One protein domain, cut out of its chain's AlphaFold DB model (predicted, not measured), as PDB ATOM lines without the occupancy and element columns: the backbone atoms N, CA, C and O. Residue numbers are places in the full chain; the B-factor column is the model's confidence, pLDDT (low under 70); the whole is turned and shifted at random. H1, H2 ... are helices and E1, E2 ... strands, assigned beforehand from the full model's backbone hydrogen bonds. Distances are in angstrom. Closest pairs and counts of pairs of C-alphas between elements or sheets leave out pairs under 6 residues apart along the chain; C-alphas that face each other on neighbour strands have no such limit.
ATOM      1  N   ASN A   2      33.394 -26.923 -21.519       83.56
ATOM      2  CA  ASN A   2      32.146 -27.714 -21.468       83.56
ATOM      3  C   ASN A   2      31.866 -28.350 -20.102       83.56
ATOM      4  O   ASN A   2      30.746 -28.257 -19.622       83.56
ATOM      5  N   GLU A   3      32.879 -28.931 -19.458       89.56
ATOM      6  CA  GLU A   3      32.732 -29.527 -18.123       89.56
ATOM      7  C   GLU A   3      32.259 -28.506 -17.079       89.56
ATOM      8  O   GLU A   3      31.353 -28.802 -16.308       89.56
ATOM      9  N   CYS A   4      32.789 -27.277 -17.104       91.88
ATOM     10  CA  CYS A   4      32.338 -26.197 -16.220       91.88
ATOM     11  C   CYS A   4      30.881 -25.806 -16.481       91.88
ATOM     12  O   CYS A   4      30.149 -25.547 -15.535       91.88
ATOM     13  N   LEU A   5      30.439 -25.788 -17.744       91.62
ATOM     14  CA  LEU A   5      29.050 -25.470 -18.103       91.62
ATOM     15  C   LEU A   5      28.075 -26.576 -17.685       91.62
ATOM     16  O   LEU A   5      26.994 -26.284 -17.180       91.62
ATOM     17  N   ILE A   6      28.470 -27.841 -17.849       92.50
ATOM     18  CA  ILE A   6      27.705 -28.992 -17.356       92.50
ATOM     19  C   ILE A   6      27.606 -28.921 -15.830       92.50
ATOM     20  O   ILE A   6      26.506 -28.963 -15.284       92.50
ATOM     21  N   ARG A   7      28.734 -28.700 -15.151       95.62
ATOM     22  CA  ARG A   7      28.779 -28.556 -13.696       95.62
ATOM     23  C   ARG A   7      27.960 -27.363 -13.203       95.62
ATOM     24  O   ARG A   7      27.290 -27.480 -12.187       95.62
ATOM     25  N   TYR A   8      27.981 -26.233 -13.914       95.94
ATOM     26  CA  TYR A   8      27.143 -25.073 -13.598       95.94
ATOM     27  C   TYR A   8      25.665 -25.464 -13.612       95.94
ATOM     28  O   TYR A   8      24.965 -25.208 -12.637       95.94
ATOM     29  N   ARG A   9      25.200 -26.125 -14.684       94.62
ATOM     30  CA  ARG A   9      23.816 -26.613 -14.797       94.62
ATOM     31  C   ARG A   9      23.457 -27.539 -13.636       94.62
ATOM     32  O   ARG A   9      22.417 -27.350 -13.021       94.62
ATOM     33  N   GLU A  10      24.299 -28.524 -13.333       95.38
ATOM     34  CA  GLU A  10      24.056 -29.478 -12.241       95.38
ATOM     35  C   GLU A  10      23.947 -28.779 -10.881       95.38
ATOM     36  O   GLU A  10      23.000 -29.026 -10.135       95.38
ATOM     37  N   LEU A  11      24.883 -27.875 -10.581       97.31
ATOM     38  CA  LEU A  11      24.891 -27.106  -9.339       97.31
ATOM     39  C   LEU A  11      23.688 -26.168  -9.238       97.31
ATOM     40  O   LEU A  11      23.106 -26.047  -8.167       97.31
ATOM     41  N   GLU A  12      23.303 -25.514 -10.333       95.69
ATOM     42  CA  GLU A  12      22.141 -24.628 -10.357       95.69
ATOM     43  C   GLU A  12      20.840 -25.406 -10.131       95.69
ATOM     44  O   GLU A  12      20.021 -25.011  -9.300       95.69
ATOM     45  N   VAL A  13      20.666 -26.540 -10.816       93.12
ATOM     46  CA  VAL A  13      19.503 -27.422 -10.632       93.12
ATOM     47  C   VAL A  13      19.426 -27.925  -9.191       93.12
ATOM     48  O   VAL A  13      18.364 -27.840  -8.566       93.12
ATOM     49  N   ASP A  14      20.543 -28.392  -8.633       95.00
ATOM     50  CA  ASP A  14      20.621 -28.825  -7.235       95.00
ATOM     51  C   ASP A  14      20.306 -27.678  -6.263       95.00
ATOM     52  O   ASP A  14      19.521 -27.854  -5.327       95.00
ATOM     53  N   TRP A  15      20.850 -26.485  -6.509       95.12
ATOM     54  CA  TRP A  15      20.633 -25.305  -5.678       95.12
ATOM     55  C   TRP A  15      19.162 -24.882  -5.645       95.12
ATOM     56  O   TRP A  15      18.608 -24.724  -4.553       95.12
ATOM     57  N   PHE A  16      18.503 -24.784  -6.807       92.00
ATOM     58  CA  PHE A  16      17.071 -24.473  -6.889       92.00
ATOM     59  C   PHE A  16      16.222 -25.512  -6.153       92.00
ATOM     60  O   PHE A  16      15.328 -25.141  -5.391       92.00
ATOM     61  N   SER A  17      16.544 -26.804  -6.289       91.31
ATOM     62  CA  SER A  17      15.812 -27.888  -5.609       91.31
ATOM     63  C   SER A  17      15.885 -27.825  -4.076       91.31
ATOM     64  O   SER A  17      15.037 -28.389  -3.383       91.31
ATOM     65  N   LYS A  18      16.888 -27.122  -3.532       93.62
ATOM     66  CA  LYS A  18      17.140 -26.967  -2.091       93.62
ATOM     67  C   LYS A  18      16.783 -25.575  -1.570       93.62
ATOM     68  O   LYS A  18      17.056 -25.278  -0.400       93.62
ATOM     69  N   LEU A  19      16.192 -24.710  -2.398       91.62
ATOM     70  CA  LEU A  19      15.772 -23.387  -1.955       91.62
ATOM     71  C   LEU A  19      14.731 -23.492  -0.842       91.62
ATOM     72  O   LEU A  19      13.736 -24.208  -0.926       91.62
ATOM     73  N   LYS A  20      14.960 -22.732   0.230       91.06
ATOM     74  CA  LYS A  20      14.026 -22.658   1.353       91.06
ATOM     75  C   LYS A  20      12.725 -21.996   0.897       91.06
ATOM     76  O   LYS A  20      12.764 -20.986   0.196       91.06
ATOM     77  N   SER A  21      11.588 -22.478   1.395       90.50
ATOM     78  CA  SER A  21      10.258 -21.996   0.994       90.50
ATOM     79  C   SER A  21      10.084 -20.480   1.124       90.50
ATOM     80  O   SER A  21       9.492 -19.869   0.248       90.50
ATOM     81  N   HIS A  22      10.649 -19.839   2.154       90.25
ATOM     82  CA  HIS A  22      10.550 -18.379   2.297       90.25
ATOM     83  C   HIS A  22      11.262 -17.602   1.175       90.25
ATOM     84  O   HIS A  22      10.831 -16.509   0.838       90.25
ATOM     85  N   ARG A  23      12.341 -18.145   0.592       89.50
ATOM     86  CA  ARG A  23      13.025 -17.541  -0.565       89.50
ATOM     87  C   ARG A  23      12.201 -17.731  -1.833       89.50
ATOM     88  O   ARG A  23      12.051 -16.786  -2.589       89.50
ATOM     89  N   ILE A  24      11.617 -18.918  -2.008       89.31
ATOM     90  CA  ILE A  24      10.692 -19.213  -3.112       89.31
ATOM     91  C   ILE A  24       9.503 -18.248  -3.084       89.31
ATOM     92  O   ILE A  24       9.200 -17.644  -4.102       89.31
ATOM     93  N   LEU A  25       8.880 -18.050  -1.917       89.50
ATOM     94  CA  LEU A  25       7.754 -17.123  -1.767       89.50
ATOM     95  C   LEU A  25       8.131 -15.694  -2.168       89.50
ATOM     96  O   LEU A  25       7.409 -15.085  -2.941       89.50
ATOM     97  N   LYS A  26       9.300 -15.194  -1.750       88.56
ATOM     98  CA  LYS A  26       9.758 -13.863  -2.171       88.56
ATOM     99  C   LYS A  26       9.964 -13.734  -3.687       88.56
ATOM    100  O   LYS A  26       9.704 -12.674  -4.239       88.56
ATOM    101  N   LEU A  27      10.457 -14.785  -4.351       87.88
ATOM    102  CA  LEU A  27      10.607 -14.794  -5.813       87.88
ATOM    103  C   LEU A  27       9.236 -14.801  -6.511       87.88
ATOM    104  O   LEU A  27       9.042 -14.087  -7.491       87.88
ATOM    105  N   LEU A  28       8.279 -15.569  -5.983       88.69
ATOM    106  CA  LEU A  28       6.904 -15.601  -6.487       88.69
ATOM    107  C   LEU A  28       6.185 -14.257  -6.288       88.69
ATOM    108  O   LEU A  28       5.440 -13.840  -7.171       88.69
ATOM    109  N   ASP A  29       6.427 -13.568  -5.168       87.50
ATOM    110  CA  ASP A  29       5.803 -12.274  -4.843       87.50
ATOM    111  C   ASP A  29       6.167 -11.171  -5.850       87.50
ATOM    112  O   ASP A  29       5.378 -10.253  -6.064       87.50
ATOM    113  N   ILE A  30       7.327 -11.277  -6.508       83.62
ATOM    114  CA  ILE A  30       7.738 -10.375  -7.597       83.62
ATOM    115  C   ILE A  30       7.389 -10.924  -8.992       83.62
ATOM    116  O   ILE A  30       7.918 -10.462  -9.999       83.62
ATOM    117  N   GLY A  31       6.509 -11.929  -9.060       83.00
ATOM    118  CA  GLY A  31       5.965 -12.471 -10.305       83.00
ATOM    119  C   GLY A  31       6.848 -13.497 -11.016       83.00
ATOM    120  O   GLY A  31       6.516 -13.909 -12.128       83.00
ATOM    121  N   LEU A  32       7.953 -13.945 -10.410       83.88
ATOM    122  CA  LEU A  32       8.853 -14.898 -11.057       83.88
ATOM    123  C   LEU A  32       8.401 -16.341 -10.852       83.88
ATOM    124  O   LEU A  32       8.072 -16.762  -9.746       83.88
ATOM    125  N   GLN A  33       8.464 -17.141 -11.913       82.94
ATOM    126  CA  GLN A  33       8.215 -18.578 -11.843       82.94
ATOM    127  C   GLN A  33       9.517 -19.322 -11.554       82.94
ATOM    128  O   GLN A  33      10.302 -19.554 -12.467       82.94
ATOM    129  N   VAL A  34       9.730 -19.732 -10.299       82.19
ATOM    130  CA  VAL A  34      10.972 -20.393  -9.836       82.19
ATOM    131  C   VAL A  34      11.384 -21.582 -10.702       82.19
ATOM    132  O   VAL A  34      12.563 -21.752 -10.999       82.19
ATOM    133  N   ASP A  35      10.410 -22.346 -11.192       77.31
ATOM    134  CA  ASP A  35      10.653 -23.479 -12.081       77.31
ATOM    135  C   ASP A  35      11.219 -23.097 -13.456       77.31
ATOM    136  O   ASP A  35      11.629 -23.995 -14.181       77.31
ATOM    137  N   ASN A  36      11.272 -21.817 -13.816       78.56
ATOM    138  CA  ASN A  36      11.771 -21.306 -15.095       78.56
ATOM    139  C   ASN A  36      12.948 -20.324 -14.934       78.56
ATOM    140  O   ASN A  36      13.337 -19.669 -15.894       78.56
ATOM    141  N   MET A  37      13.541 -20.224 -13.739       82.38
ATOM    142  CA  MET A  37      14.573 -19.232 -13.391       82.38
ATOM    143  C   MET A  37      16.013 -19.748 -13.547       82.38
ATOM    144  O   MET A  37      16.871 -19.498 -12.704       82.38
ATOM    145  N   TYR A  38      16.302 -20.495 -14.608       89.94
ATOM    146  CA  TYR A  38      17.629 -21.087 -14.792       89.94
ATOM    147  C   TYR A  38      18.539 -20.196 -15.639       89.94
ATOM    148  O   TYR A  38      18.220 -19.868 -16.779       89.94
ATOM    149  N   PHE A  39      19.715 -19.855 -15.115       93.50
ATOM    150  CA  PHE A  39      20.705 -19.046 -15.823       93.50
ATOM    151  C   PHE A  39      21.686 -19.874 -16.653       93.50
ATOM    152  O   PHE A  39      22.372 -19.303 -17.502       93.50
ATOM    153  N   TYR A  40      21.790 -21.195 -16.450       93.38
ATOM    154  CA  TYR A  40      22.806 -22.012 -17.131       93.38
ATOM    155  C   TYR A  40      22.745 -21.896 -18.660       93.38
ATOM    156  O   TYR A  40      23.785 -21.971 -19.317       93.38
ATOM    157  N   GLY A  41      21.550 -21.694 -19.228       92.31
ATOM    158  CA  GLY A  41      21.360 -21.455 -20.657       92.31
ATOM    159  C   GLY A  41      22.074 -20.184 -21.109       92.31
ATOM    160  O   GLY A  41      22.931 -20.219 -21.991       92.31
ATOM    161  N   GLU A  42      21.799 -19.069 -20.443       93.81
ATOM    162  CA  GLU A  42      22.420 -17.785 -20.754       93.81
ATOM    163  C   GLU A  42      23.920 -17.742 -20.455       93.81
ATOM    164  O   GLU A  42      24.683 -17.230 -21.276       93.81
ATOM    165  N   VAL A  43      24.370 -18.341 -19.348       94.19
ATOM    166  CA  VAL A  43      25.803 -18.489 -19.028       94.19
ATOM    167  C   VAL A  43      26.521 -19.245 -20.140       94.19
ATOM    168  O   VAL A  43      27.597 -18.843 -20.583       94.19
ATOM    169  N   MET A  44      25.911 -20.314 -20.647       92.25
ATOM    170  CA  MET A  44      26.428 -21.062 -21.786       92.25
ATOM    171  C   MET A  44      26.498 -20.204 -23.056       92.25
ATOM    172  O   MET A  44      27.501 -20.263 -23.774       92.25
ATOM    173  N   PHE A  45      25.465 -19.414 -23.355       92.25
ATOM    174  CA  PHE A  45      25.453 -18.545 -24.535       92.25
ATOM    175  C   PHE A  45      26.529 -17.450 -24.452       92.25
ATOM    176  O   PHE A  45      27.212 -17.206 -25.453       92.25
ATOM    177  N   VAL A  46      26.758 -16.865 -23.268       91.69
ATOM    178  CA  VAL A  46      27.893 -15.958 -23.005       91.69
ATOM    179  C   VAL A  46      29.213 -16.696 -23.213       91.69
ATOM    180  O   VAL A  46      30.068 -16.239 -23.966       91.69
ATOM    181  N   ALA A  47      29.362 -17.890 -22.637       88.62
ATOM    182  CA  ALA A  47      30.603 -18.656 -22.716       88.62
ATOM    183  C   ALA A  47      30.986 -19.085 -24.135       88.62
ATOM    184  O   ALA A  47      32.161 -19.276 -24.450       88.62
ATOM    185  N   ARG A  48      30.001 -19.222 -25.020       87.12
ATOM    186  CA  ARG A  48      30.216 -19.502 -26.445       87.12
ATOM    187  C   ARG A  48      30.303 -18.248 -27.303       87.12
ATOM    188  O   ARG A  48      30.453 -18.358 -28.520       87.12
ATOM    189  N   GLY A  49      30.259 -17.074 -26.682       86.00
ATOM    190  CA  GLY A  49      30.349 -15.780 -27.339       86.00
ATOM    191  C   GLY A  49      29.188 -15.509 -28.288       86.00
ATOM    192  O   GLY A  49      29.398 -14.837 -29.295       86.00
ATOM    193  N   LEU A  50      28.005 -16.072 -28.013       87.81
ATOM    194  CA  LEU A  50      26.784 -15.732 -28.745       87.81
ATOM    195  C   LEU A  50      26.236 -14.382 -28.301       87.81
ATOM    196  O   LEU A  50      25.827 -13.602 -29.157       87.81
ATOM    197  N   LYS A  51      26.287 -14.124 -26.989       89.12
ATOM    198  CA  LYS A  51      25.894 -12.865 -26.365       89.12
ATOM    199  C   LYS A  51      27.061 -12.254 -25.573       89.12
ATOM    200  O   LYS A  51      27.830 -13.008 -24.974       89.12
ATOM    201  N   PRO A  52      27.219 -10.920 -25.588       87.56
ATOM    202  CA  PRO A  52      28.282 -10.219 -24.862       87.56
ATOM    203  C   PRO A  52      28.262 -10.442 -23.344       87.56
ATOM    204  O   PRO A  52      29.314 -10.632 -22.735       87.56
ATOM    205  N   LEU A  53      27.070 -10.395 -22.737       91.56
ATOM    206  CA  LEU A  53      26.907 -10.439 -21.286       91.56
ATOM    207  C   LEU A  53      25.579 -11.061 -20.868       91.56
ATOM    208  O   LEU A  53      24.613 -11.010 -21.623       91.56
ATOM    209  N   LEU A  54      25.515 -11.586 -19.649       92.88
ATOM    210  CA  LEU A  54      24.286 -11.964 -18.941       92.88
ATOM    211  C   LEU A  54      24.082 -11.020 -17.750       92.88
ATOM    212  O   LEU A  54      25.057 -10.700 -17.075       92.88
ATOM    213  N   LEU A  55      22.831 -10.645 -17.465       91.56
ATOM    214  CA  LEU A  55      22.429  -9.917 -16.259       91.56
ATOM    215  C   LEU A  55      21.678 -10.842 -15.288       91.56
ATOM    216  O   LEU A  55      20.699 -11.485 -15.658       91.56
ATOM    217  N   TYR A  56      22.104 -10.870 -14.028       91.50
ATOM    218  CA  TYR A  56      21.402 -11.500 -12.911       91.50
ATOM    219  C   TYR A  56      20.558 -10.444 -12.201       91.50
ATOM    220  O   TYR A  56      21.062  -9.698 -11.362       91.50
ATOM    221  N   THR A  57      19.281 -10.358 -12.560       85.06
ATOM    222  CA  THR A  57      18.439  -9.197 -12.228       85.06
ATOM    223  C   THR A  57      17.626  -9.358 -10.948       85.06
ATOM    224  O   THR A  57      17.344  -8.365 -10.290       85.06
ATOM    225  N   TYR A  58      17.274 -10.586 -10.561       81.75
ATOM    226  CA  TYR A  58      16.344 -10.844  -9.451       81.75
ATOM    227  C   TYR A  58      16.985 -11.404  -8.175       81.75
ATOM    228  O   TYR A  58      16.419 -11.304  -7.089       81.75
ATOM    229  N   LEU A  59      18.160 -12.033  -8.273       83.69
ATOM    230  CA  LEU A  59      18.771 -12.698  -7.117       83.69
ATOM    231  C   LEU A  59      19.234 -11.702  -6.049       83.69
ATOM    232  O   LEU A  59      19.182 -12.012  -4.864       83.69
ATOM    233  N   SER A  60      19.702 -10.531  -6.465       78.81
ATOM    234  CA  SER A  60      20.241  -9.487  -5.595       78.81
ATOM    235  C   SER A  60      19.178  -8.519  -5.085       78.81
ATOM    236  O   SER A  60      19.255  -8.098  -3.933       78.81
ATOM    237  N   THR A  61      18.174  -8.214  -5.906       75.19
ATOM    238  CA  THR A  61      17.039  -7.339  -5.575       75.19
ATOM    239  C   THR A  61      16.114  -7.956  -4.532       75.19
ATOM    240  O   THR A  61      15.607  -7.249  -3.666       75.19
ATOM    241  N   VAL A  62      15.911  -9.277  -4.561       77.25
ATOM    242  CA  VAL A  62      14.998  -9.953  -3.626       77.25
ATOM    243  C   VAL A  62      15.629 -10.211  -2.254       77.25
ATOM    244  O   VAL A  62      14.965 -10.114  -1.214       77.25
ATOM    245  N   ASP A  63      16.899 -10.612  -2.237       80.12
ATOM    246  CA  ASP A  63      17.622 -10.968  -1.019       80.12
ATOM    247  C   ASP A  63      19.132 -10.990  -1.296       80.12
ATOM    248  O   ASP A  63      19.647 -11.891  -1.954       80.12
ATOM    249  N   THR A  64      19.882 -10.037  -0.745       80.06
ATOM    250  CA  THR A  64      21.347  -9.996  -0.894       80.06
ATOM    251  C   THR A  64      22.042 -11.283  -0.432       80.06
ATOM    252  O   THR A  64      23.096 -11.644  -0.962       80.06
ATOM    253  N   ASP A  65      21.458 -12.021   0.520       88.25
ATOM    254  CA  ASP A  65      21.988 -13.316   0.950       88.25
ATOM    255  C   ASP A  65      21.708 -14.429  -0.066       88.25
ATOM    256  O   ASP A  65      22.411 -15.440  -0.065       88.25
ATOM    257  N   LEU A  66      20.692 -14.280  -0.920       89.81
ATOM    258  CA  LEU A  66      20.394 -15.216  -2.002       89.81
ATOM    259  C   LEU A  66      21.455 -15.122  -3.096       89.81
ATOM    260  O   LEU A  66      21.973 -16.155  -3.515       89.81
ATOM    261  N   TRP A  67      21.843 -13.904  -3.486       91.50
ATOM    262  CA  TRP A  67      22.956 -13.692  -4.413       91.50
ATOM    263  C   TRP A  67      24.272 -14.289  -3.898       91.50
ATOM    264  O   TRP A  67      24.957 -15.016  -4.627       91.50
ATOM    265  N   ARG A  68      24.622 -14.014  -2.631       92.12
ATOM    266  CA  ARG A  68      25.834 -14.572  -2.009       92.12
ATOM    267  C   ARG A  68      25.803 -16.100  -2.031       92.12
ATOM    268  O   ARG A  68      26.763 -16.724  -2.471       92.12
ATOM    269  N   ASP A  69      24.681 -16.687  -1.619       94.50
ATOM    270  CA  ASP A  69      24.490 -18.137  -1.582       94.50
ATOM    271  C   ASP A  69      24.595 -18.775  -2.977       94.50
ATOM    272  O   ASP A  69      25.278 -19.785  -3.136       94.50
ATOM    273  N   TYR A  70      23.984 -18.163  -3.995       95.06
ATOM    274  CA  TYR A  70      24.073 -18.613  -5.387       95.06
ATOM    275  C   TYR A  70      25.513 -18.544  -5.913       95.06
ATOM    276  O   TYR A  70      26.024 -19.498  -6.500       95.06
ATOM    277  N   THR A  71      26.219 -17.449  -5.637       94.38
ATOM    278  CA  THR A  71      27.616 -17.278  -6.059       94.38
ATOM    279  C   THR A  71      28.534 -18.326  -5.425       94.38
ATOM    280  O   THR A  71      29.391 -18.896  -6.106       94.38
ATOM    281  N   GLU A  72      28.363 -18.599  -4.131       95.62
ATOM    282  CA  GLU A  72      29.185 -19.545  -3.369       95.62
ATOM    283  C   GLU A  72      28.888 -21.010  -3.697       95.62
ATOM    284  O   GLU A  72      29.794 -21.839  -3.630       95.62
ATOM    285  N   LYS A  73      27.643 -21.340  -4.058       97.06
ATOM    286  CA  LYS A  73      27.210 -22.727  -4.296       97.06
ATOM    287  C   LYS A  73      27.119 -23.122  -5.763       97.06
ATOM    288  O   LYS A  73      27.178 -24.313  -6.052       97.06
ATOM    289  N   VAL A  74      27.002 -22.156  -6.672       97.19
ATOM    290  CA  VAL A  74      26.840 -22.401  -8.112       97.19
ATOM    291  C   VAL A  74      28.006 -21.800  -8.887       97.19
ATOM    292  O   VAL A  74      28.828 -22.543  -9.424       97.19
ATOM    293  N   ILE A  75      28.126 -20.467  -8.910       95.38
ATOM    294  CA  ILE A  75      29.049 -19.776  -9.825       95.38
ATOM    295  C   ILE A  75      30.504 -20.165  -9.550       95.38
ATOM    296  O   ILE A  75      31.169 -20.701 -10.435       95.38
ATOM    297  N   ARG A  76      31.013 -19.928  -8.336       94.00
ATOM    298  CA  ARG A  76      32.410 -20.235  -7.983       94.00
ATOM    299  C   ARG A  76      32.745 -21.725  -8.142       94.00
ATOM    300  O   ARG A  76      33.645 -22.034  -8.916       94.00
ATOM    301  N   PRO A  77      32.018 -22.667  -7.508       95.94
ATOM    302  CA  PRO A  77      32.357 -24.087  -7.599       95.94
ATOM    303  C   PRO A  77      32.147 -24.704  -8.988       95.94
ATOM    304  O   PRO A  77      32.661 -25.796  -9.230       95.94
ATOM    305  N   SER A  78      31.433 -24.046  -9.911       95.88
ATOM    306  CA  SER A  78      31.384 -24.483 -11.314       95.88
ATOM    307  C   SER A  78      32.735 -24.356 -12.033       95.88
ATOM    308  O   SER A  78      32.958 -25.021 -13.047       95.88
ATOM    309  N   GLY A  79      33.632 -23.501 -11.526       92.31
ATOM    310  CA  GLY A  79      34.900 -23.159 -12.165       92.31
ATOM    311  C   GLY A  79      34.753 -22.235 -13.378       92.31
ATOM    312  O   GLY A  79      35.733 -22.008 -14.079       92.31
ATOM    313  N   ILE A  80      33.559 -21.684 -13.657       90.00
ATOM    314  CA  ILE A  80      33.342 -20.807 -14.825       90.00
ATOM    315  C   ILE A  80      34.230 -19.554 -14.787       90.00
ATOM    316  O   ILE A  80      34.734 -19.130 -15.821       90.00
ATOM    317  N   LEU A  81      34.477 -19.010 -13.589       88.75
ATOM    318  CA  LEU A  81      35.345 -17.846 -13.368       88.75
ATOM    319  C   LEU A  81      36.839 -18.189 -13.433       88.75
ATOM    320  O   LEU A  81      37.673 -17.305 -13.594       88.75
ATOM    321  N   GLU A  82      37.174 -19.468 -13.290       83.69
ATOM    322  CA  GLU A  82      38.546 -19.978 -13.240       83.69
ATOM    323  C   GLU A  82      38.990 -20.547 -14.585       83.69
ATOM    324  O   GLU A  82      40.122 -21.014 -14.690       83.69
ATOM    325  N   LEU A  83      38.106 -20.544 -15.595       71.62
ATOM    326  CA  LEU A  83      38.388 -21.097 -16.909       71.62
ATOM    327  C   LEU A  83      39.685 -20.484 -17.449       71.62
ATOM    328  O   LEU A  83      39.710 -19.301 -17.792       71.62
ATOM    329  N   PRO A  84      40.768 -21.278 -17.516       56.66
ATOM    330  CA  PRO A  84      42.051 -20.744 -17.909       56.66
ATOM    331  C   PRO A  84      42.011 -20.429 -19.405       56.66
ATOM    332  O   PRO A  84      41.406 -21.167 -20.189       56.66
ATOM    333  N   SER A  85      42.704 -19.366 -19.822       50.97
ATOM    334  CA  SER A  85      42.879 -18.965 -21.230       50.97
ATOM    335  C   SER A  85      43.683 -19.985 -22.070       50.97
ATOM    336  O   SER A  85      44.342 -19.642 -23.045       50.97
ATOM    337  N   THR A  86      43.700 -21.258 -21.673       41.62
ATOM    338  CA  THR A  86      44.663 -22.288 -22.082       41.62
ATOM    339  C   THR A  86      44.261 -23.077 -23.323       41.62
ATOM    340  O   THR A  86      44.929 -24.048 -23.666       41.62
ATOM    341  N   SER A  87      43.206 -22.694 -24.033       43.72
ATOM    342  CA  SER A  87      42.871 -23.289 -25.329       43.72
ATOM    343  C   SER A  87      43.364 -22.407 -26.468       43.72
ATOM    344  O   SER A  87      42.537 -21.830 -27.154       43.72
ATOM    345  N   SER A  88      44.684 -22.268 -26.643       45.94
ATOM    346  CA  SER A  88      45.358 -21.620 -27.798       45.94
ATOM    347  C   SER A  88      44.912 -20.193 -28.181       45.94
ATOM    348  O   SER A  88      45.444 -19.622 -29.125       45.94
ATOM    349  N   VAL A  89      43.963 -19.629 -27.439       47.34
ATOM    350  CA  VAL A  89      43.362 -18.306 -27.536       47.34
ATOM    351  C   VAL A  89      43.631 -17.692 -26.171       47.34
ATOM    352  O   VAL A  89      42.884 -17.892 -25.211       47.34
ATOM    353  N   SER A  90      44.793 -17.056 -26.062       45.41
ATOM    354  CA  SER A  90      45.134 -16.222 -24.915       45.41
ATOM    355  C   SER A  90      44.040 -15.157 -24.754       45.41
ATOM    356  O   SER A  90      43.604 -14.586 -25.748       45.41
ATOM    357  N   GLY A  91      43.570 -14.899 -23.529       57.66
ATOM    358  CA  GLY A  91      42.745 -13.715 -23.253       57.66
ATOM    359  C   GLY A  91      41.224 -13.893 -23.194       57.66
ATOM    360  O   GLY A  91      40.525 -12.905 -23.380       57.66
ATOM    361  N   MET A  92      40.687 -15.094 -22.930       63.12
ATOM    362  CA  MET A  92      39.293 -15.239 -22.467       63.12
ATOM    363  C   MET A  92      39.249 -15.297 -20.937       63.12
ATOM    364  O   MET A  92      39.783 -16.242 -20.353       63.12
ATOM    365  N   LEU A  93      38.609 -14.311 -20.306       77.12
ATOM    366  CA  LEU A  93      38.384 -14.249 -18.861       77.12
ATOM    367  C   LEU A  93      36.899 -13.984 -18.587       77.12
ATOM    368  O   LEU A  93      36.323 -13.038 -19.117       77.12
ATOM    369  N   PHE A  94      36.269 -14.789 -17.737       84.50
ATOM    370  CA  PHE A  94      34.935 -14.447 -17.246       84.50
ATOM    371  C   PHE A  94      35.050 -13.472 -16.088       84.50
ATOM    372  O   PHE A  94      35.766 -13.730 -15.118       84.50
ATOM    373  N   ARG A  95      34.312 -12.367 -16.170       86.25
ATOM    374  CA  ARG A  95      34.219 -11.383 -15.092       86.25
ATOM    375  C   ARG A  95      32.805 -11.331 -14.562       86.25
ATOM    376  O   ARG A  95      31.853 -11.295 -15.337       86.25
ATOM    377  N   LEU A  96      32.705 -11.313 -13.239       88.19
ATOM    378  CA  LEU A  96      31.467 -11.109 -12.513       88.19
ATOM    379  C   LEU A  96      31.595  -9.813 -11.725       88.19
ATOM    380  O   LEU A  96      32.451  -9.731 -10.848       88.19
ATOM    381  N   PHE A  97      30.748  -8.835 -12.015       86.12
ATOM    382  CA  PHE A  97      30.763  -7.555 -11.311       86.12
ATOM    383  C   PHE A  97      29.354  -7.077 -11.001       86.12
ATOM    384  O   PHE A  97      28.372  -7.526 -11.600       86.12
ATOM    385  N   LYS A  98      29.275  -6.181 -10.020       85.31
ATOM    386  CA  LYS A  98      28.028  -5.551  -9.609       85.31
ATOM    387  C   LYS A  98      27.756  -4.343 -10.497       85.31
ATOM    388  O   LYS A  98      28.643  -3.525 -10.728       85.31
ATOM    389  N   ILE A  99      26.520  -4.221 -10.946       83.19
ATOM    390  CA  ILE A  99      25.995  -3.035 -11.604       83.19
ATOM    391  C   ILE A  99      25.120  -2.318 -10.583       83.19
ATOM    392  O   ILE A  99      24.119  -2.859 -10.120       83.19
ATOM    393  N   ASP A 100      25.523  -1.107 -10.202       81.19
ATOM    394  CA  ASP A 100      24.729  -0.303  -9.271       81.19
ATOM    395  C   ASP A 100      23.459   0.214  -9.948       81.19
ATOM    396  O   ASP A 100      22.382   0.096  -9.378       81.19
ATOM    397  N   SER A 101      23.573   0.740 -11.169       81.81
ATOM    398  CA  SER A 101      22.419   1.181 -11.946       81.81
ATOM    399  C   SER A 101      22.683   1.071 -13.444       81.81
ATOM    400  O   SER A 101      23.706   1.542 -13.952       81.81
ATOM    401  N   LEU A 102      21.748   0.416 -14.125       81.56
ATOM    402  CA  LEU A 102      21.713   0.212 -15.565       81.56
ATOM    403  C   LEU A 102      20.261   0.389 -15.991       81.56
ATOM    404  O   LEU A 102      19.454  -0.523 -15.823       81.56
ATOM    405  N   ASN A 103      19.943   1.567 -16.513       82.12
ATOM    406  CA  ASN A 103      18.567   1.946 -16.810       82.12
ATOM    407  C   ASN A 103      18.400   2.272 -18.292       82.12
ATOM    408  O   ASN A 103      19.287   2.855 -18.927       82.12
ATOM    409  N   SER A 104      17.234   1.915 -18.807       83.81
ATOM    410  CA  SER A 104      16.706   2.324 -20.105       83.81
ATOM    411  C   SER A 104      15.269   2.828 -19.933       83.81
ATOM    412  O   SER A 104      14.762   2.911 -18.814       83.81
ATOM    413  N   SER A 105      14.596   3.201 -21.023       84.06
ATOM    414  CA  SER A 105      13.216   3.696 -20.948       84.06
ATOM    415  C   SER A 105      12.207   2.635 -20.492       84.06
ATOM    416  O   SER A 105      11.170   3.007 -19.945       84.06
ATOM    417  N   HIS A 106      12.503   1.339 -20.664       83.50
ATOM    418  CA  HIS A 106      11.614   0.239 -20.268       83.50
ATOM    419  C   HIS A 106      12.208  -0.749 -19.266       83.50
ATOM    420  O   HIS A 106      11.484  -1.621 -18.787       83.50
ATOM    421  N   SER A 107      13.501  -0.650 -18.958       83.12
ATOM    422  CA  SER A 107      14.168  -1.606 -18.078       83.12
ATOM    423  C   SER A 107      14.931  -0.901 -16.965       83.12
ATOM    424  O   SER A 107      15.696   0.031 -17.207       83.12
ATOM    425  N   ASP A 108      14.756  -1.405 -15.747       85.00
ATOM    426  CA  ASP A 108      15.530  -1.025 -14.569       85.00
ATOM    427  C   ASP A 108      16.338  -2.243 -14.109       85.00
ATOM    428  O   ASP A 108      15.785  -3.255 -13.668       85.00
ATOM    429  N   PHE A 109      17.659  -2.156 -14.247       84.38
ATOM    430  CA  PHE A 109      18.601  -3.163 -13.764       84.38
ATOM    431  C   PHE A 109      19.467  -2.613 -12.627       84.38
ATOM    432  O   PHE A 109      20.680  -2.849 -12.567       84.38
ATOM    433  N   THR A 110      18.846  -1.875 -11.714       83.25
ATOM    434  CA  THR A 110      19.464  -1.428 -10.466       83.25
ATOM    435  C   THR A 110      19.835  -2.615  -9.578       83.25
ATOM    436  O   THR A 110      19.105  -3.601  -9.462       83.25
ATOM    437  N   ASP A 111      21.010  -2.522  -8.952       83.62
ATOM    438  CA  ASP A 111      21.562  -3.530  -8.043       83.62
ATOM    439  C   ASP A 111      21.656  -4.953  -8.630       83.62
ATOM    440  O   ASP A 111      21.577  -5.942  -7.896       83.62
ATOM    441  N   CYS A 112      21.871  -5.091  -9.940       88.00
ATOM    442  CA  CYS A 112      22.073  -6.387 -10.591       88.00
ATOM    443  C   CYS A 112      23.558  -6.788 -10.671       88.00
ATOM    444  O   CYS A 112      24.467  -6.044 -10.295       88.00
ATOM    445  N   TYR A 113      23.821  -7.998 -11.158       89.94
ATOM    446  CA  TYR A 113      25.179  -8.465 -11.452       89.94
ATOM    447  C   TYR A 113      25.299  -8.848 -12.916       89.94
ATOM    448  O   TYR A 113      24.356  -9.387 -13.487       89.94
ATOM    449  N   ALA A 114      26.467  -8.633 -13.513       90.50
ATOM    450  CA  ALA A 114      26.733  -9.022 -14.890       90.50
ATOM    451  C   ALA A 114      27.842 -10.068 -14.974       90.50
ATOM    452  O   ALA A 114      28.897  -9.909 -14.357       90.50
ATOM    453  N   LEU A 115      27.616 -11.112 -15.775       91.94
ATOM    454  CA  LEU A 115      28.660 -12.030 -16.226       91.94
ATOM    455  C   LEU A 115      29.061 -11.660 -17.651       91.94
ATOM    456  O   LEU A 115      28.245 -11.748 -18.570       91.94
ATOM    457  N   ILE A 116      30.322 -11.283 -17.833       89.25
ATOM    458  CA  ILE A 116      30.898 -10.905 -19.125       89.25
ATOM    459  C   ILE A 116      31.978 -11.901 -19.519       89.25
ATOM    460  O   ILE A 116      32.775 -12.327 -18.681       89.25
ATOM    461  N   LEU A 117      32.022 -12.230 -20.810       84.56
ATOM    462  CA  LEU A 117      33.191 -12.846 -21.423       84.56
ATOM    463  C   LEU A 117      34.134 -11.736 -21.909       84.56
ATOM    464  O   LEU A 117      33.924 -11.157 -22.975       84.56
ATOM    465  N   ASP A 118      35.152 -11.428 -21.112       77.56
ATOM    466  CA  ASP A 118      36.214 -10.491 -21.470       77.56
ATOM    467  C   ASP A 118      37.135 -11.185 -22.477       77.56
ATOM    468  O   ASP A 118      37.777 -12.188 -22.156       77.56
ATOM    469  N   THR A 119      37.121 -10.708 -23.722       71.00
ATOM    470  CA  THR A 119      37.988 -11.216 -24.786       71.00
ATOM    471  C   THR A 119      38.871 -10.099 -25.305       71.00
ATOM    472  O   THR A 119      38.354  -9.135 -25.872       71.00
ATOM    473  N   GLU A 120      40.190 -10.261 -25.210       61.66
ATOM    474  CA  GLU A 120      41.145  -9.300 -25.782       61.66
ATOM    475  C   GLU A 120      41.039  -9.216 -27.324       61.66
ATOM    476  O   GLU A 120      41.326  -8.176 -27.910       61.66
ATOM    477  N   GLU A 121      40.568 -10.282 -27.991       53.88
ATOM    478  CA  GLU A 121      40.692 -10.461 -29.449       53.88
ATOM    479  C   GLU A 121      39.413 -10.242 -30.293       53.88
ATOM    480  O   GLU A 121      39.484 -10.280 -31.523       53.88
ATOM    481  N   LYS A 122      38.227  -9.986 -29.715       52.00
ATOM    482  CA  LYS A 122      36.976  -9.872 -30.514       52.00
ATOM    483  C   LYS A 122      36.601  -8.467 -30.989       52.00
ATOM    484  O   LYS A 122      35.458  -8.242 -31.385       52.00
ATOM    485  N   GLU A 123      37.552  -7.542 -31.082       51.28
ATOM    486  CA  GLU A 123      37.305  -6.248 -31.741       51.28
ATOM    487  C   GLU A 123      36.918  -6.379 -33.227       51.28
ATOM    488  O   GLU A 123      36.326  -5.462 -33.788       51.28
ATOM    489  N   GLN A 124      37.218  -7.507 -33.881       47.25
ATOM    490  CA  GLN A 124      37.068  -7.636 -35.337       47.25
ATOM    491  C   GLN A 124      35.723  -8.206 -35.820       47.25
ATOM    492  O   GLN A 124      35.452  -8.153 -37.018       47.25
ATOM    493  N   GLN A 125      34.875  -8.755 -34.940       51.22
ATOM    494  CA  GLN A 125      33.609  -9.396 -35.353       51.22
ATOM    495  C   GLN A 125      32.356  -8.844 -34.670       51.22
ATOM    496  O   GLN A 125      31.247  -9.121 -35.128       51.22
ATOM    497  N   GLN A 126      32.509  -8.081 -33.592       60.91
ATOM    498  CA  GLN A 126      31.390  -7.523 -32.844       60.91
ATOM    499  C   GLN A 126      31.150  -6.070 -33.262       60.91
ATOM    500  O   GLN A 126      32.077  -5.383 -33.688       60.91
ATOM    501  N   ASP A 127      29.902  -5.602 -33.170       72.00
ATOM    502  CA  ASP A 127      29.574  -4.187 -33.360       72.00
ATOM    503  C   ASP A 127      30.521  -3.346 -32.488       72.00
ATOM    504  O   ASP A 127      30.575  -3.537 -31.270       72.00
ATOM    505  N   LYS A 128      31.300  -2.456 -33.118       77.75
ATOM    506  CA  LYS A 128      32.321  -1.635 -32.452       77.75
ATOM    507  C   LYS A 128      31.753  -0.935 -31.214       77.75
ATOM    508  O   LYS A 128      32.428  -0.870 -30.190       77.75
ATOM    509  N   LEU A 129      30.499  -0.487 -31.296       78.56
ATOM    510  CA  LEU A 129      29.797   0.155 -30.191       78.56
ATOM    511  C   LEU A 129      29.661  -0.792 -28.991       78.56
ATOM    512  O   LEU A 129      30.001  -0.425 -27.874       78.56
ATOM    513  N   VAL A 130      29.228  -2.035 -29.217       81.88
ATOM    514  CA  VAL A 130      29.080  -3.052 -28.158       81.88
ATOM    515  C   VAL A 130      30.423  -3.326 -27.482       81.88
ATOM    516  O   VAL A 130      30.489  -3.376 -26.256       81.88
ATOM    517  N   GLY A 131      31.500  -3.442 -28.263       80.38
ATOM    518  CA  GLY A 131      32.849  -3.626 -27.725       80.38
ATOM    519  C   GLY A 131      33.302  -2.464 -26.834       80.38
ATOM    520  O   GLY A 131      33.840  -2.692 -25.751       80.38
ATOM    521  N   GLU A 132      33.044  -1.220 -27.246       82.44
ATOM    522  CA  GLU A 132      33.344  -0.026 -26.442       82.44
ATOM    523  C   GLU A 132      32.575  -0.024 -25.110       82.44
ATOM    524  O   GLU A 132      33.164   0.280 -24.072       82.44
ATOM    525  N   TYR A 133      31.302  -0.427 -25.101       81.38
ATOM    526  CA  TYR A 133      30.513  -0.515 -23.866       81.38
ATOM    527  C   TYR A 133      30.978  -1.628 -22.931       81.38
ATOM    528  O   TYR A 133      31.078  -1.402 -21.727       81.38
ATOM    529  N   ILE A 134      31.320  -2.806 -23.456       82.75
ATOM    530  CA  ILE A 134      31.882  -3.891 -22.638       82.75
ATOM    531  C   ILE A 134      33.188  -3.437 -21.977       82.75
ATOM    532  O   ILE A 134      33.371  -3.642 -20.779       82.75
ATOM    533  N   LYS A 135      34.058  -2.737 -22.713       81.69
ATOM    534  CA  LYS A 135      35.286  -2.153 -22.151       81.69
ATOM    535  C   LYS A 135      34.996  -1.139 -21.051       81.69
ATOM    536  O   LYS A 135      35.670  -1.154 -20.024       81.69
ATOM    537  N   GLN A 136      33.994  -0.279 -21.242       80.25
ATOM    538  CA  GLN A 136      33.569   0.660 -20.206       80.25
ATOM    539  C   GLN A 136      33.087  -0.079 -18.955       80.25
ATOM    540  O   GLN A 136      33.591   0.204 -17.872       80.25
ATOM    541  N   LEU A 137      32.202  -1.068 -19.098       78.44
ATOM    542  CA  LEU A 137      31.700  -1.876 -17.982       78.44
ATOM    543  C   LEU A 137      32.839  -2.557 -17.210       78.44
ATOM    544  O   LEU A 137      32.922  -2.426 -15.992       78.44
ATOM    545  N   VAL A 138      33.768  -3.202 -17.919       78.25
ATOM    546  CA  VAL A 138      34.941  -3.847 -17.307       78.25
ATOM    547  C   VAL A 138      35.848  -2.828 -16.608       78.25
ATOM    548  O   VAL A 138      36.377  -3.108 -15.534       78.25
ATOM    549  N   SER A 139      36.022  -1.630 -17.176       77.56
ATOM    550  CA  SER A 139      36.848  -0.585 -16.559       77.56
ATOM    551  C   SER A 139      36.260  -0.029 -15.257       77.56
ATOM    552  O   SER A 139      37.026   0.327 -14.365       77.56
ATOM    553  N   LEU A 140      34.927   0.011 -15.132       73.62
ATOM    554  CA  LEU A 140      34.233   0.534 -13.950       73.62
ATOM    555  C   LEU A 140      34.361  -0.378 -12.734       73.62
ATOM    556  O   LEU A 140      34.533   0.112 -11.617       73.62
ATOM    557  N   ASP A 141      34.309  -1.689 -12.966       70.81
ATOM    558  CA  ASP A 141      34.551  -2.697 -11.935       70.81
ATOM    559  C   ASP A 141      35.955  -2.523 -11.332       70.81
ATOM    560  O   ASP A 141      36.123  -2.420 -10.117       70.81
ATOM    561  N   LEU A 142      36.971  -2.353 -12.187       61.09
ATOM    562  CA  LEU A 142      38.357  -2.153 -11.750       61.09
ATOM    563  C   LEU A 142      38.567  -0.858 -10.953       61.09
ATOM    564  O   LEU A 142      39.444  -0.812 -10.087       61.09
ATOM    565  N   SER A 143      37.800   0.199 -11.232       62.69
ATOM    566  CA  SER A 143      37.926   1.477 -10.525       62.69
ATOM    567  C   SER A 143      37.137   1.552  -9.216       62.69
ATOM    568  O   SER A 143      37.251   2.571  -8.531       62.69
ATOM    569  N   ASN A 144      36.357   0.524  -8.840       63.75
ATOM    570  CA  ASN A 144      35.420   0.559  -7.700       63.75
ATOM    571  C   ASN A 144      34.525   1.816  -7.701       63.75
ATOM    572  O   ASN A 144      34.123   2.329  -6.653       63.75
ATOM    573  N   SER A 145      34.259   2.369  -8.883       59.75
ATOM    574  CA  SER A 145      33.543   3.630  -9.028       59.75
ATOM    575  C   SER A 145      32.070   3.353  -9.266       59.75
ATOM    576  O   SER A 145      31.727   2.701 -10.251       59.75
ATOM    577  N   LYS A 146      31.206   3.919  -8.423       61.75
ATOM    578  CA  LYS A 146      29.771   3.971  -8.700       61.75
ATOM    579  C   LYS A 146      29.550   4.856  -9.917       61.75
ATOM    580  O   LYS A 146      29.842   6.052  -9.858       61.75
ATOM    581  N   LYS A 147      29.085   4.283 -11.021       61.62
ATOM    582  CA  LYS A 147      28.731   5.056 -12.206       61.62
ATOM    583  C   LYS A 147      27.408   4.552 -12.748       61.62
ATOM    584  O   LYS A 147      27.269   3.369 -13.039       61.62
ATOM    585  N   GLU A 148      26.469   5.474 -12.867       67.12
ATOM    586  CA  GLU A 148      25.229   5.266 -13.596       67.12
ATOM    587  C   GLU A 148      25.576   5.269 -15.083       67.12
ATOM    588  O   GLU A 148      26.259   6.172 -15.582       67.12
ATOM    589  N   LEU A 149      25.173   4.216 -15.777       69.00
ATOM    590  CA  LEU A 149      25.269   4.147 -17.221       69.00
ATOM    591  C   LEU A 149      23.838   4.108 -17.759       69.00
ATOM    592  O   LEU A 149      23.088   3.175 -17.474       69.00
ATOM    593  N   GLU A 150      23.470   5.131 -18.521       71.75
ATOM    594  CA  GLU A 150      22.208   5.166 -19.258       71.75
ATOM    595  C   GLU A 150      22.384   4.448 -20.599       71.75
ATOM    596  O   GLU A 150      23.359   4.684 -21.321       71.75
ATOM    597  N   PHE A 151      21.442   3.568 -20.934       79.06
ATOM    598  CA  PHE A 151      21.453   2.801 -22.176       79.06
ATOM    599  C   PHE A 151      20.159   3.013 -22.947       79.06
ATOM    600  O   PHE A 151      19.081   3.143 -22.372       79.06
ATOM    601  N   THR A 152      20.259   2.990 -24.274       87.75
ATOM    602  CA  THR A 152      19.068   2.867 -25.117       87.75
ATOM    603  C   THR A 152      18.630   1.404 -25.181       87.75
ATOM    604  O   THR A 152      19.453   0.491 -25.042       87.75
ATOM    605  N   GLU A 153      17.347   1.166 -25.450       88.25
ATOM    606  CA  GLU A 153      16.806  -0.186 -25.644       88.25
ATOM    607  C   GLU A 153      17.514  -0.940 -26.777       88.25
ATOM    608  O   GLU A 153      17.720  -2.151 -26.704       88.25
ATOM    609  N   GLU A 154      17.951  -0.242 -27.828       89.69
ATOM    610  CA  GLU A 154      18.702  -0.852 -28.927       89.69
ATOM    611  C   GLU A 154      20.063  -1.359 -28.482       89.69
ATOM    612  O   GLU A 154      20.513  -2.417 -28.930       89.69
ATOM    613  N   LEU A 155      20.740  -0.607 -27.622       87.88
ATOM    614  CA  LEU A 155      22.026  -1.023 -27.098       87.88
ATOM    615  C   LEU A 155      21.864  -2.183 -26.115       87.88
ATOM    616  O   LEU A 155      22.622  -3.148 -26.201       87.88
ATOM    617  N   LEU A 156      20.855  -2.126 -25.245       89.06
ATOM    618  CA  LEU A 156      20.520  -3.219 -24.337       89.06
ATOM    619  C   LEU A 156      20.202  -4.506 -25.111       89.06
ATOM    620  O   LEU A 156      20.782  -5.555 -24.828       89.06
ATOM    621  N   ALA A 157      19.369  -4.419 -26.149       91.19
ATOM    622  CA  ALA A 157      19.064  -5.547 -27.021       91.19
ATOM    623  C   ALA A 157      20.331  -6.124 -27.663       91.19
ATOM    624  O   ALA A 157      20.512  -7.337 -27.678       91.19
ATOM    625  N   LYS A 158      21.268  -5.289 -28.125       90.88
ATOM    626  CA  LYS A 158      22.557  -5.773 -28.649       90.88
ATOM    627  C   LYS A 158      23.429  -6.434 -27.577       90.88
ATOM    628  O   LYS A 158      24.078  -7.438 -27.867       90.88
ATOM    629  N   LEU A 159      23.457  -5.891 -26.358       88.31
ATOM    630  CA  LEU A 159      24.228  -6.438 -25.233       88.31
ATOM    631  C   LEU A 159      23.709  -7.805 -24.780       88.31
ATOM    632  O   LEU A 159      24.499  -8.675 -24.411       88.31
ATOM    633  N   LEU A 160      22.395  -8.000 -24.855       91.44
ATOM    634  CA  LEU A 160      21.717  -9.244 -24.490       91.44
ATOM    635  C   LEU A 160      21.492 -10.188 -25.685       91.44
ATOM    636  O   LEU A 160      21.023 -11.307 -25.481       91.44
ATOM    637  N   ASP A 161      21.894  -9.763 -26.893       93.44
ATOM    638  CA  ASP A 161      21.696 -10.437 -28.190       93.44
ATOM    639  C   ASP A 161      20.212 -10.685 -28.524       93.44
ATOM    640  O   ASP A 161      19.845 -11.675 -29.144       93.44
TER     641      ASP A 161
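What this domain is: This is residues 2 to 161 of the 236 residues of an uncharacterized protein of Polysphondylium pallidum (strain ATCC 26659 / Pp 5 / PN500) (UniProt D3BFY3). A small, strongly twisted sheet of three strands lies between two helices, H3 along one face and H6 across the other. H1 and H5 pack on each other, and H1 packs also on H3; the short helix H2 lies far out at one end of the long axis, and H7 grazes the sheet near E1. The printed part has 160 residues, with seven named helices and three named strands in the order H1 H2 H3 E1 H4 H5 E2 E3 H6 H7; the class is mixed, helices and strands. The sheet runs E1 E3 E2, antiparallel throughout. The whole is compact, with a radius of gyration of the C-alphas of 15.9 A and spans of 47 by 38 by 27 A.

Where its parts are: H1, residues 2 to 17, begins at C-alpha 2 (32.146, -27.714, -21.468) and is 22.8 A long. H2 is residues 21 to 29, H3 residues 40 to 47, E1 residues 53 to 56 and H4 residues 59 to 62. H5, residues 64 to 75, is 15.3 A long. E2, residues 92 to 99, is 21.1 A long, and E3, residues 112 to 119, 21.9 A. H6, residues 128 to 142, is 21.6 A long. H7, residues 153 to 160, ends at C-alpha 160 (21.717, -9.244, -24.490).

How they stand to each other: E2 and E3 form a hairpin, with N 95 and O 116 2.9 A apart, within hydrogen-bond range; between E1 and E3, N 56 and O 113 are 2.8 A apart. E1, H4, H5 and E2 form a split strand-helix-strand unit, two strands running the same way with E3 between them, and its crossover is right-handed. H3 and H6 are on opposite faces, giving three layers, helices on both faces of a sheet; their heights over the sheet are 8.6 A and 9.1 A. H1 touches H3 at a shallow tilt of 29 degrees, opposite ways, closest at the C-alphas of Arg 9 and Tyr 40, 5.3 A. H1 touches H5 at a steep tilt of 41 degrees, closest at the C-alphas of Leu 11 and Val 74, 5.2 A. H4 and H5 touch only at the corner, the C-alphas of Leu 59 and Trp 67 being closest at 5.1 A. H2 is close to H4 but not clearly touching, and H6 and H7 only just touch, with 3 pairs of C-alphas within 8 A. Every O i to N i+4 pair is within hydrogen-bond range in H1, H2, H3, H5, H6 and H7; H4 is too short for such a pair.

The domain as a whole: The two C-alphas farthest apart, those of Ser 21 and Gln 124, are 47.4 A apart. The printed part has no cut. The links H5 to E2 and E2 to E3 are long, with 16 and 12 residues. The mean pLDDT of the printed part is 82.3, and it is under 70 at residues 84 to 92, 120 to 126 and 142 to 149.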